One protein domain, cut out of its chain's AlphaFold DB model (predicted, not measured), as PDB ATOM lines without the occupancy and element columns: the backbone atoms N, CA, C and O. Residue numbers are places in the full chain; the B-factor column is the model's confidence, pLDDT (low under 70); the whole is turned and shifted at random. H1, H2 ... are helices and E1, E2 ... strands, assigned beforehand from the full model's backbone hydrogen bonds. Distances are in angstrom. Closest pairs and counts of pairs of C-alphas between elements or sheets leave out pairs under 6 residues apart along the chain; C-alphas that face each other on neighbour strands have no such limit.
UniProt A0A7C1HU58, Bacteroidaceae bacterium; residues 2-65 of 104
ATOM      1  N   GLU A   2     104.502 150.885 135.096       83.44
ATOM      2  CA  GLU A   2     103.637 152.040 134.828       83.44
ATOM      3  C   GLU A   2     102.570 151.716 133.777       83.44
ATOM      4  O   GLU A   2     102.551 150.624 133.206       83.44
ATOM      5  N   GLN A   3     101.671 152.666 133.536       92.75
ATOM      6  CA  GLN A   3     100.736 152.598 132.416       92.75
ATOM      7  C   GLN A   3     101.443 152.774 131.060       92.75
ATOM      8  O   GLN A   3     102.612 153.156 130.985       92.75
ATOM      9  N   GLY A   4     100.732 152.483 129.972       96.50
ATOM     10  CA  GLY A   4     101.238 152.687 128.619       96.50
ATOM     11  C   GLY A   4     101.638 154.141 128.351       96.50
ATOM     12  O   GLY A   4     100.997 155.054 128.861       96.50
ATOM     13  N   GLY A   5     102.692 154.336 127.556       96.19
ATOM     14  CA  GLY A   5     103.229 155.661 127.205       96.19
ATOM     15  C   GLY A   5     104.589 155.986 127.828       96.19
ATOM     16  O   GLY A   5     105.300 156.842 127.311       96.19
ATOM     17  N   TYR A   6     105.011 155.256 128.862       97.19
ATOM     18  CA  TYR A   6     106.308 155.476 129.506       97.19
ATOM     19  C   TYR A   6     107.458 154.781 128.770       97.19
ATOM     20  O   TYR A   6     107.322 153.647 128.293       97.19
ATOM     21  N   LEU A   7     108.622 155.430 128.733       97.62
ATOM     22  CA  LEU A   7     109.857 154.816 128.259       97.62
ATOM     23  C   LEU A   7     110.454 153.885 129.315       97.62
ATOM     24  O   LEU A   7     110.797 154.282 130.427       97.62
ATOM     25  N   TYR A   8     110.648 152.628 128.926       97.38
ATOM     26  CA  TYR A   8     111.402 151.646 129.691       97.38
ATOM     27  C   TYR A   8     112.779 151.441 129.050       97.38
ATOM     28  O   TYR A   8     112.910 150.857 127.966       97.38
ATOM     29  N   MET A   9     113.809 151.924 129.745       97.75
ATOM     30  CA  MET A   9     115.206 151.870 129.315       97.75
ATOM     31  C   MET A   9     115.982 150.825 130.119       97.75
ATOM     32  O   MET A   9     115.851 150.740 131.335       97.75
ATOM     33  N   TYR A  10     116.839 150.050 129.461       97.25
ATOM     34  CA  TYR A  10     117.806 149.201 130.163       97.25
ATOM     35  C   TYR A  10     119.116 149.089 129.390       97.25
ATOM     36  O   TYR A  10     119.146 149.218 128.163       97.25
ATOM     37  N   LEU A  11     120.208 148.861 130.117       97.25
ATOM     38  CA  LEU A  11     121.548 148.744 129.555       97.25
ATOM     39  C   LEU A  11     121.887 147.272 129.296       97.25
ATOM     40  O   LEU A  11     121.717 146.423 130.168       97.25
ATOM     41  N   VAL A  12     122.404 146.973 128.107       95.19
ATOM     42  CA  VAL A  12     122.877 145.637 127.724       95.19
ATOM     43  C   VAL A  12     124.366 145.696 127.410       95.19
ATOM     44  O   VAL A  12     124.846 146.653 126.791       95.19
ATOM     45  N   TYR A  13     125.096 144.670 127.855       92.38
ATOM     46  CA  TYR A  13     126.551 144.542 127.698       92.38
ATOM     47  C   TYR A  13     127.340 145.758 128.217       92.38
ATOM     48  O   TYR A  13     128.422 146.051 127.723       92.38
ATOM     49  N   GLY A  14     126.778 146.514 129.167       93.94
ATOM     50  CA  GLY A  14     127.411 147.705 129.741       93.94
ATOM     51  C   GLY A  14     127.550 148.906 128.794       93.94
ATOM     52  O   GLY A  14     128.134 149.906 129.196       93.94
ATOM     53  N   MET A  15     127.040 148.845 127.557       93.81
ATOM     54  CA  MET A  15     127.336 149.872 126.540       93.81
ATOM     55  C   MET A  15     126.178 150.234 125.599       93.81
ATOM     56  O   MET A  15     126.297 151.180 124.817       93.81
ATOM     57  N   HIS A  16     125.076 149.482 125.614       96.50
ATOM     58  CA  HIS A  16     123.958 149.706 124.701       96.50
ATOM     59  C   HIS A  16     122.648 149.900 125.452       96.50
ATOM     60  O   HIS A  16     122.156 148.968 126.087       96.50
ATOM     61  N   TRP A  17     122.055 151.082 125.319       98.25
ATOM     62  CA  TRP A  17     120.713 151.351 125.819       98.25
ATOM     63  C   TRP A  17     119.664 150.737 124.892       98.25
ATOM     64  O   TRP A  17     119.713 150.926 123.675       98.25
ATOM     65  N   MET A  18     118.726 149.994 125.471       98.06
ATOM     66  CA  MET A  18     117.557 149.433 124.801       98.06
ATOM     67  C   MET A  18     116.335 150.265 125.168       98.06
ATOM     68  O   MET A  18     115.990 150.354 126.345       98.06
ATOM     69  N   MET A  19     115.689 150.853 124.162       98.38
ATOM     70  CA  MET A  19     114.527 151.721 124.341       98.38
ATOM     71  C   MET A  19     113.230 150.970 124.061       98.38
ATOM     72  O   MET A  19     113.000 150.502 122.942       98.38
ATOM     73  N   ASN A  20     112.370 150.885 125.071       98.25
ATOM     74  CA  ASN A  20     111.055 150.269 124.972       98.25
ATOM     75  C   ASN A  20     109.983 151.292 125.328       98.25
ATOM     76  O   ASN A  20     110.220 152.164 126.158       98.25
ATOM     77  N   VAL A  21     108.796 151.135 124.755       98.00
ATOM     78  CA  VAL A  21     107.600 151.883 125.153       98.00
ATOM     79  C   VAL A  21     106.670 150.923 125.881       98.00
ATOM     80  O   VAL A  21     106.350 149.867 125.332       98.00
ATOM     81  N   VAL A  22     106.260 151.257 127.102       97.81
ATOM     82  CA  VAL A  22     105.259 150.488 127.850       97.81
ATOM     83  C   VAL A  22     103.917 150.578 127.123       97.81
ATOM     84  O   VAL A  22     103.525 151.647 126.654       97.81
ATOM     85  N   THR A  23     103.213 149.453 127.013       96.75
ATOM     86  CA  THR A  23     101.926 149.345 126.301       96.75
ATOM     87  C   THR A  23     100.809 148.747 127.153       96.75
ATOM     88  O   THR A  23      99.652 148.782 126.742       96.75
ATOM     89  N   GLY A  24     101.147 148.166 128.306       95.06
ATOM     90  CA  GLY A  24     100.193 147.557 129.229       95.06
ATOM     91  C   GLY A  24      99.499 148.563 130.148       95.06
ATOM     92  O   GLY A  24      99.786 149.761 130.146       95.06
ATOM     93  N   LYS A  25      98.576 148.060 130.969       95.12
ATOM     94  CA  LYS A  25      98.052 148.810 132.120       95.12
ATOM     95  C   LYS A  25      99.102 148.849 133.232       95.12
ATOM     96  O   LYS A  25      99.988 147.998 133.273       95.12
ATOM     97  N   ALA A  26      98.951 149.777 134.176       93.12
ATOM     98  CA  ALA A  26      99.755 149.751 135.391       93.12
ATOM     99  C   ALA A  26      99.665 148.363 136.060       93.12
ATOM    100  O   ALA A  26      98.578 147.809 136.228       93.12
ATOM    101  N   GLY A  27     100.822 147.791 136.391       93.75
ATOM    102  CA  GLY A  27     100.949 146.428 136.920       93.75
ATOM    103  C   GLY A  27     101.033 145.304 135.875       93.75
ATOM    104  O   GLY A  27     101.366 144.186 136.256       93.75
ATOM    105  N   ASP A  28     100.807 145.577 134.586       94.50
ATOM    106  CA  ASP A  28     100.884 144.595 133.493       94.50
ATOM    107  C   ASP A  28     102.143 144.843 132.630       94.50
ATOM    108  O   ASP A  28     102.207 145.834 131.895       94.50
ATOM    109  N   PRO A  29     103.185 143.993 132.730       91.06
ATOM    110  CA  PRO A  29     104.528 144.273 132.219       91.06
ATOM    111  C   PRO A  29     104.663 144.048 130.704       91.06
ATOM    112  O   PRO A  29     105.445 143.214 130.243       91.06
ATOM    113  N   GLN A  30     103.918 144.811 129.909       96.69
ATOM    114  CA  GLN A  30     103.947 144.750 128.448       96.69
ATOM    115  C   GLN A  30     104.623 145.985 127.865       96.69
ATOM    116  O   GLN A  30     104.310 147.116 128.240       96.69
ATOM    117  N   ALA A  31     105.540 145.767 126.926       97.44
ATOM    118  CA  ALA A  31     106.253 146.833 126.242       97.44
ATOM    119  C   ALA A  31     106.682 146.415 124.831       97.44
ATOM    120  O   ALA A  31     106.819 145.227 124.522       97.44
ATOM    121  N   VAL A  32     106.959 147.408 123.991       98.00
ATOM    122  CA  VAL A  32     107.490 147.235 122.637       98.00
ATOM    123  C   VAL A  32     108.913 147.773 122.574       98.00
ATOM    124  O   VAL A  32     109.144 148.952 122.820       98.00
ATOM    125  N   LEU A  33     109.865 146.918 122.195       98.38
ATOM    126  CA  LEU A  33     111.251 147.310 121.931       98.38
ATOM    127  C   LEU A  33     111.377 147.948 120.543       98.38
ATOM    128  O   LEU A  33     111.091 147.303 119.528       98.38
ATOM    129  N   LEU A  34     111.914 149.164 120.482       97.81
ATOM    130  CA  LEU A  34     112.275 149.820 119.227       97.81
ATOM    131  C   LEU A  34     113.603 149.243 118.715       97.81
ATOM    132  O   LEU A  34     114.657 149.401 119.328       97.81
ATOM    133  N   ARG A  35     113.553 148.518 117.588       97.31
ATOM    134  CA  ARG A  35     114.704 147.745 117.070       97.31
ATOM    135  C   ARG A  35     115.472 148.405 115.929       97.31
ATOM    136  O   ARG A  35     116.502 147.870 115.518       97.31
ATOM    137  N   GLY A  36     114.981 149.517 115.402       95.69
ATOM    138  CA  GLY A  36     115.613 150.229 114.301       95.69
ATOM    139  C   GLY A  36     114.674 151.221 113.629       95.69
ATOM    140  O   GLY A  36     113.498 151.317 113.969       95.69
ATOM    141  N   SER A  37     115.221 151.932 112.656       94.25
ATOM    142  CA  SER A  37     114.545 152.874 111.774       94.25
ATOM    143  C   SER A  37     114.849 152.523 110.312       94.25
ATOM    144  O   SER A  37     115.507 151.525 110.015       94.25
ATOM    145  N   LYS A  38     114.404 153.365 109.373       91.75
ATOM    146  CA  LYS A  38     114.737 153.217 107.947       91.75
ATOM    147  C   LYS A  38     116.251 153.238 107.683       91.75
ATOM    148  O   LYS A  38     116.709 152.592 106.744       91.75
ATOM    149  N   GLN A  39     117.003 154.002 108.476       93.25
ATOM    150  CA  GLN A  39     118.439 154.228 108.274       93.25
ATOM    151  C   GLN A  39     119.304 153.411 109.240       93.25
ATOM    152  O   GLN A  39     120.444 153.079 108.920       93.25
ATOM    153  N   VAL A  40     118.759 153.044 110.403       96.38
ATOM    154  CA  VAL A  40     119.517 152.396 111.474       96.38
ATOM    155  C   VAL A  40     118.924 151.041 111.817       96.38
ATOM    156  O   VAL A  40     117.771 150.934 112.216       96.38
ATOM    157  N   TYR A  41     119.746 149.997 111.737       95.06
ATOM    158  CA  TYR A  41     119.362 148.638 112.111       95.06
ATOM    159  C   TYR A  41     120.026 148.254 113.431       95.06
ATOM    160  O   TYR A  41     121.252 148.278 113.543       95.06
ATOM    161  N   GLY A  42     119.217 147.850 114.409       96.00
ATOM    162  CA  GLY A  42     119.668 147.387 115.717       96.00
ATOM    163  C   GLY A  42     119.259 148.341 116.847       96.00
ATOM    164  O   GLY A  42     119.479 149.548 116.737       96.00
ATOM    165  N   PRO A  43     118.715 147.819 117.964       97.25
ATOM    166  CA  PRO A  43     118.159 148.647 119.037       97.25
ATOM    167  C   PRO A  43     119.218 149.530 119.714       97.25
ATOM    168  O   PRO A  43     119.003 150.722 119.892       97.25
ATOM    169  N   GLY A  44     120.409 148.987 119.991       97.12
ATOM    170  CA  GLY A  44     121.504 149.754 120.596       97.12
ATOM    171  C   GLY A  44     122.197 150.744 119.652       97.12
ATOM    172  O   GLY A  44     122.953 151.589 120.116       97.12
ATOM    173  N   ARG A  45     121.995 150.625 118.331       97.69
ATOM    174  CA  ARG A  45     122.449 151.634 117.358       97.69
ATOM    175  C   ARG A  45     121.427 152.754 117.229       97.69
ATOM    176  O   ARG A  45     121.823 153.901 117.099       97.69
ATOM    177  N   LEU A  46     120.138 152.417 117.294       97.75
ATOM    178  CA  LEU A  46     119.055 153.392 117.247       97.75
ATOM    179  C   LEU A  46     119.174 154.414 118.383       97.75
ATOM    180  O   LEU A  46     119.111 155.607 118.127       97.75
ATOM    181  N   THR A  47     119.390 153.955 119.616       97.62
ATOM    182  CA  THR A  47     119.551 154.847 120.777       97.62
ATOM    183  C   THR A  47     120.780 155.742 120.662       97.62
ATOM    184  O   THR A  47     120.691 156.925 120.963       97.62
ATOM    185  N   LYS A  48     121.895 155.221 120.134       97.00
ATOM    186  CA  LYS A  48     123.095 156.025 119.844       97.00
ATOM    187  C   LYS A  48     122.843 157.105 118.796       97.00
ATOM    188  O   LYS A  48     123.249 158.237 119.011       97.00
ATOM    189  N   GLU A  49     122.178 156.762 117.694       97.50
ATOM    190  CA  GLU A  49     121.861 157.722 116.626       97.50
ATOM    191  C   GLU A  49     120.960 158.855 117.131       97.50
ATOM    192  O   GLU A  49     121.135 160.008 116.761       97.50
ATOM    193  N   LEU A  50     120.000 158.521 117.994       96.19
ATOM    194  CA  LEU A  50     119.056 159.481 118.560       96.19
ATOM    195  C   LEU A  50     119.605 160.229 119.786       96.19
ATOM    196  O   LEU A  50     118.877 161.026 120.369       96.19
ATOM    197  N   CYS A  51     120.849 159.967 120.202       96.56
ATOM    198  CA  CYS A  51     121.435 160.503 121.436       96.56
ATOM    199  C   CYS A  51     120.576 160.232 122.692       96.56
ATOM    200  O   CYS A  51     120.484 161.067 123.588       96.56
ATOM    201  N   ILE A  52     119.947 159.054 122.758       96.19
ATOM    202  CA  ILE A  52     119.115 158.611 123.883       96.19
ATOM    203  C   ILE A  52     119.931 157.686 124.787       96.19
ATOM    204  O   ILE A  52     120.546 156.718 124.327       96.19
ATOM    205  N   ASP A  53     119.869 157.938 126.090       97.06
ATOM    206  CA  ASP A  53     120.531 157.148 127.123       97.06
ATOM    207  C   ASP A  53     119.598 156.821 128.306       97.06
ATOM    208  O   ASP A  53     118.375 156.942 128.221       97.06
ATOM    209  N   GLY A  54     120.172 156.361 129.420       97.31
ATOM    210  CA  GLY A  54     119.427 155.985 130.621       97.31
ATOM    211  C   GLY A  54     118.667 157.132 131.290       97.31
ATOM    212  O   GLY A  54     117.744 156.857 132.051       97.31
ATOM    213  N   SER A  55     118.987 158.396 130.989       97.94
ATOM    214  CA  SER A  55     118.277 159.565 131.533       97.94
ATOM    215  C   SER A  55     116.842 159.713 131.015       97.94
ATOM    216  O   SER A  55     116.103 160.566 131.496       97.94
ATOM    217  N   PHE A  56     116.452 158.910 130.023       98.12
ATOM    218  CA  PHE A  56     115.086 158.821 129.507       98.12
ATOM    219  C   PHE A  56     114.263 157.711 130.184       98.12
ATOM    220  O   PHE A  56     113.118 157.471 129.806       98.12
ATOM    221  N   TYR A  57     114.827 156.981 131.153       97.75
ATOM    222  CA  TYR A  57     114.068 155.981 131.901       97.75
ATOM    223  C   TYR A  57     112.895 156.631 132.645       97.75
ATOM    224  O   TYR A  57     113.103 157.535 133.450       97.75
ATOM    225  N   GLY A  58     111.678 156.132 132.418       96.56
ATOM    226  CA  GLY A  58     110.466 156.656 133.050       96.56
ATOM    227  C   GLY A  58     109.948 157.960 132.440       96.56
ATOM    228  O   GLY A  58     109.044 158.560 133.010       96.56
ATOM    229  N   GLU A  59     110.487 158.398 131.300       97.50
ATOM    230  CA  GLU A  59     109.966 159.555 130.567       97.50
ATOM    231  C   GLU A  59     108.553 159.250 130.030       97.50
ATOM    232  O   GLU A  59     108.334 158.193 129.429       97.50
ATOM    233  N   ASP A  60     107.603 160.164 130.242       97.00
ATOM    234  CA  ASP A  60     106.224 160.051 129.751       97.00
ATOM    235  C   ASP A  60     106.101 160.665 128.349       97.00
ATOM    236  O   ASP A  60     106.213 161.880 128.177       97.00
ATOM    237  N   LEU A  61     105.831 159.837 127.335       97.00
ATOM    238  CA  LEU A  61     105.693 160.291 125.947       97.00
ATOM    239  C   LEU A  61     104.469 161.187 125.699       97.00
ATOM    240  O   LEU A  61     104.380 161.782 124.626       97.00
ATOM    241  N   HIS A  62     103.527 161.286 126.640       95.25
ATOM    242  CA  HIS A  62     102.379 162.186 126.518       95.25
ATOM    243  C   HIS A  62     102.729 163.648 126.806       95.25
ATOM    244  O   HIS A  62     102.107 164.540 126.230       95.25
ATOM    245  N   SER A  63     103.698 163.894 127.689       96.75
ATOM    246  CA  SER A  63     104.049 165.238 128.170       96.75
ATOM    247  C   SER A  63     105.507 165.625 127.943       96.75
ATOM    248  O   SER A  63     105.877 166.766 128.202       96.75
ATOM    249  N   SER A  64     106.347 164.689 127.508       97.50
ATOM    250  CA  SER A  64     107.770 164.920 127.285       97.50
ATOM    251  C   SER A  64     108.026 165.969 126.201       97.50
ATOM    252  O   SER A  64     107.532 165.871 125.079       97.50
ATOM    253  N   GLU A  65     108.891 166.930 126.520       97.12
ATOM    254  CA  GLU A  65     109.415 167.922 125.571       97.12
ATOM    255  C   GLU A  65     110.715 167.452 124.888       97.12
ATOM    256  O   GLU A  65     111.187 168.064 123.932       97.12
TER     257      GLU A  65
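AT A GLANCE: This is residues 2 to 65 of the 104 residues of a protein of Bacteroidaceae bacterium (UniProt A0A7C1HU58). With little regular structure, this is a small antiparallel sheet, E1-E2-E3, with a short helix, H1, packed across E2 and a tail, residues 50 to 65, running back past E1. Of 64 printed residues, 23 are in these elements, strands before helix, a mixed class. It is compact, radius of gyration of the C-alphas 11.7 A, spanning 31 by 26 by 22 A.

HOW THE PARTS SIT: E1, residues 7 to 12, E2, 16 to 22, and E3, 31 to 33, form a meander, each strand the antiparallel neighbour of the one before. N 8 and O 20 of hairpin E1 and E2 are 2.8 A apart, N 21 and O 32 of hairpin E2 and E3 2.9 A, both within hydrogen-bond range. H1, residues 43 to 49, is on the sheet, height 6.2 A, only just over E2 with 3 C-alphas; their closest C-alphas, of His 16 and Gly 44, are 4.8 A apart. In H1, 2 of 3 O i to N i+4 pairs are within range.

IN THESE COORDINATES: E1, 15.9 A, begins at C-alpha 7 (109.857, 154.816, 128.259); E2 measures 19.0 A, E3 6.6 A; H1, 10.1 A, ends at C-alpha 49 (121.861, 157.722, 116.626).

THE WHOLE: The printed part has no cut; no printed residue is under 70.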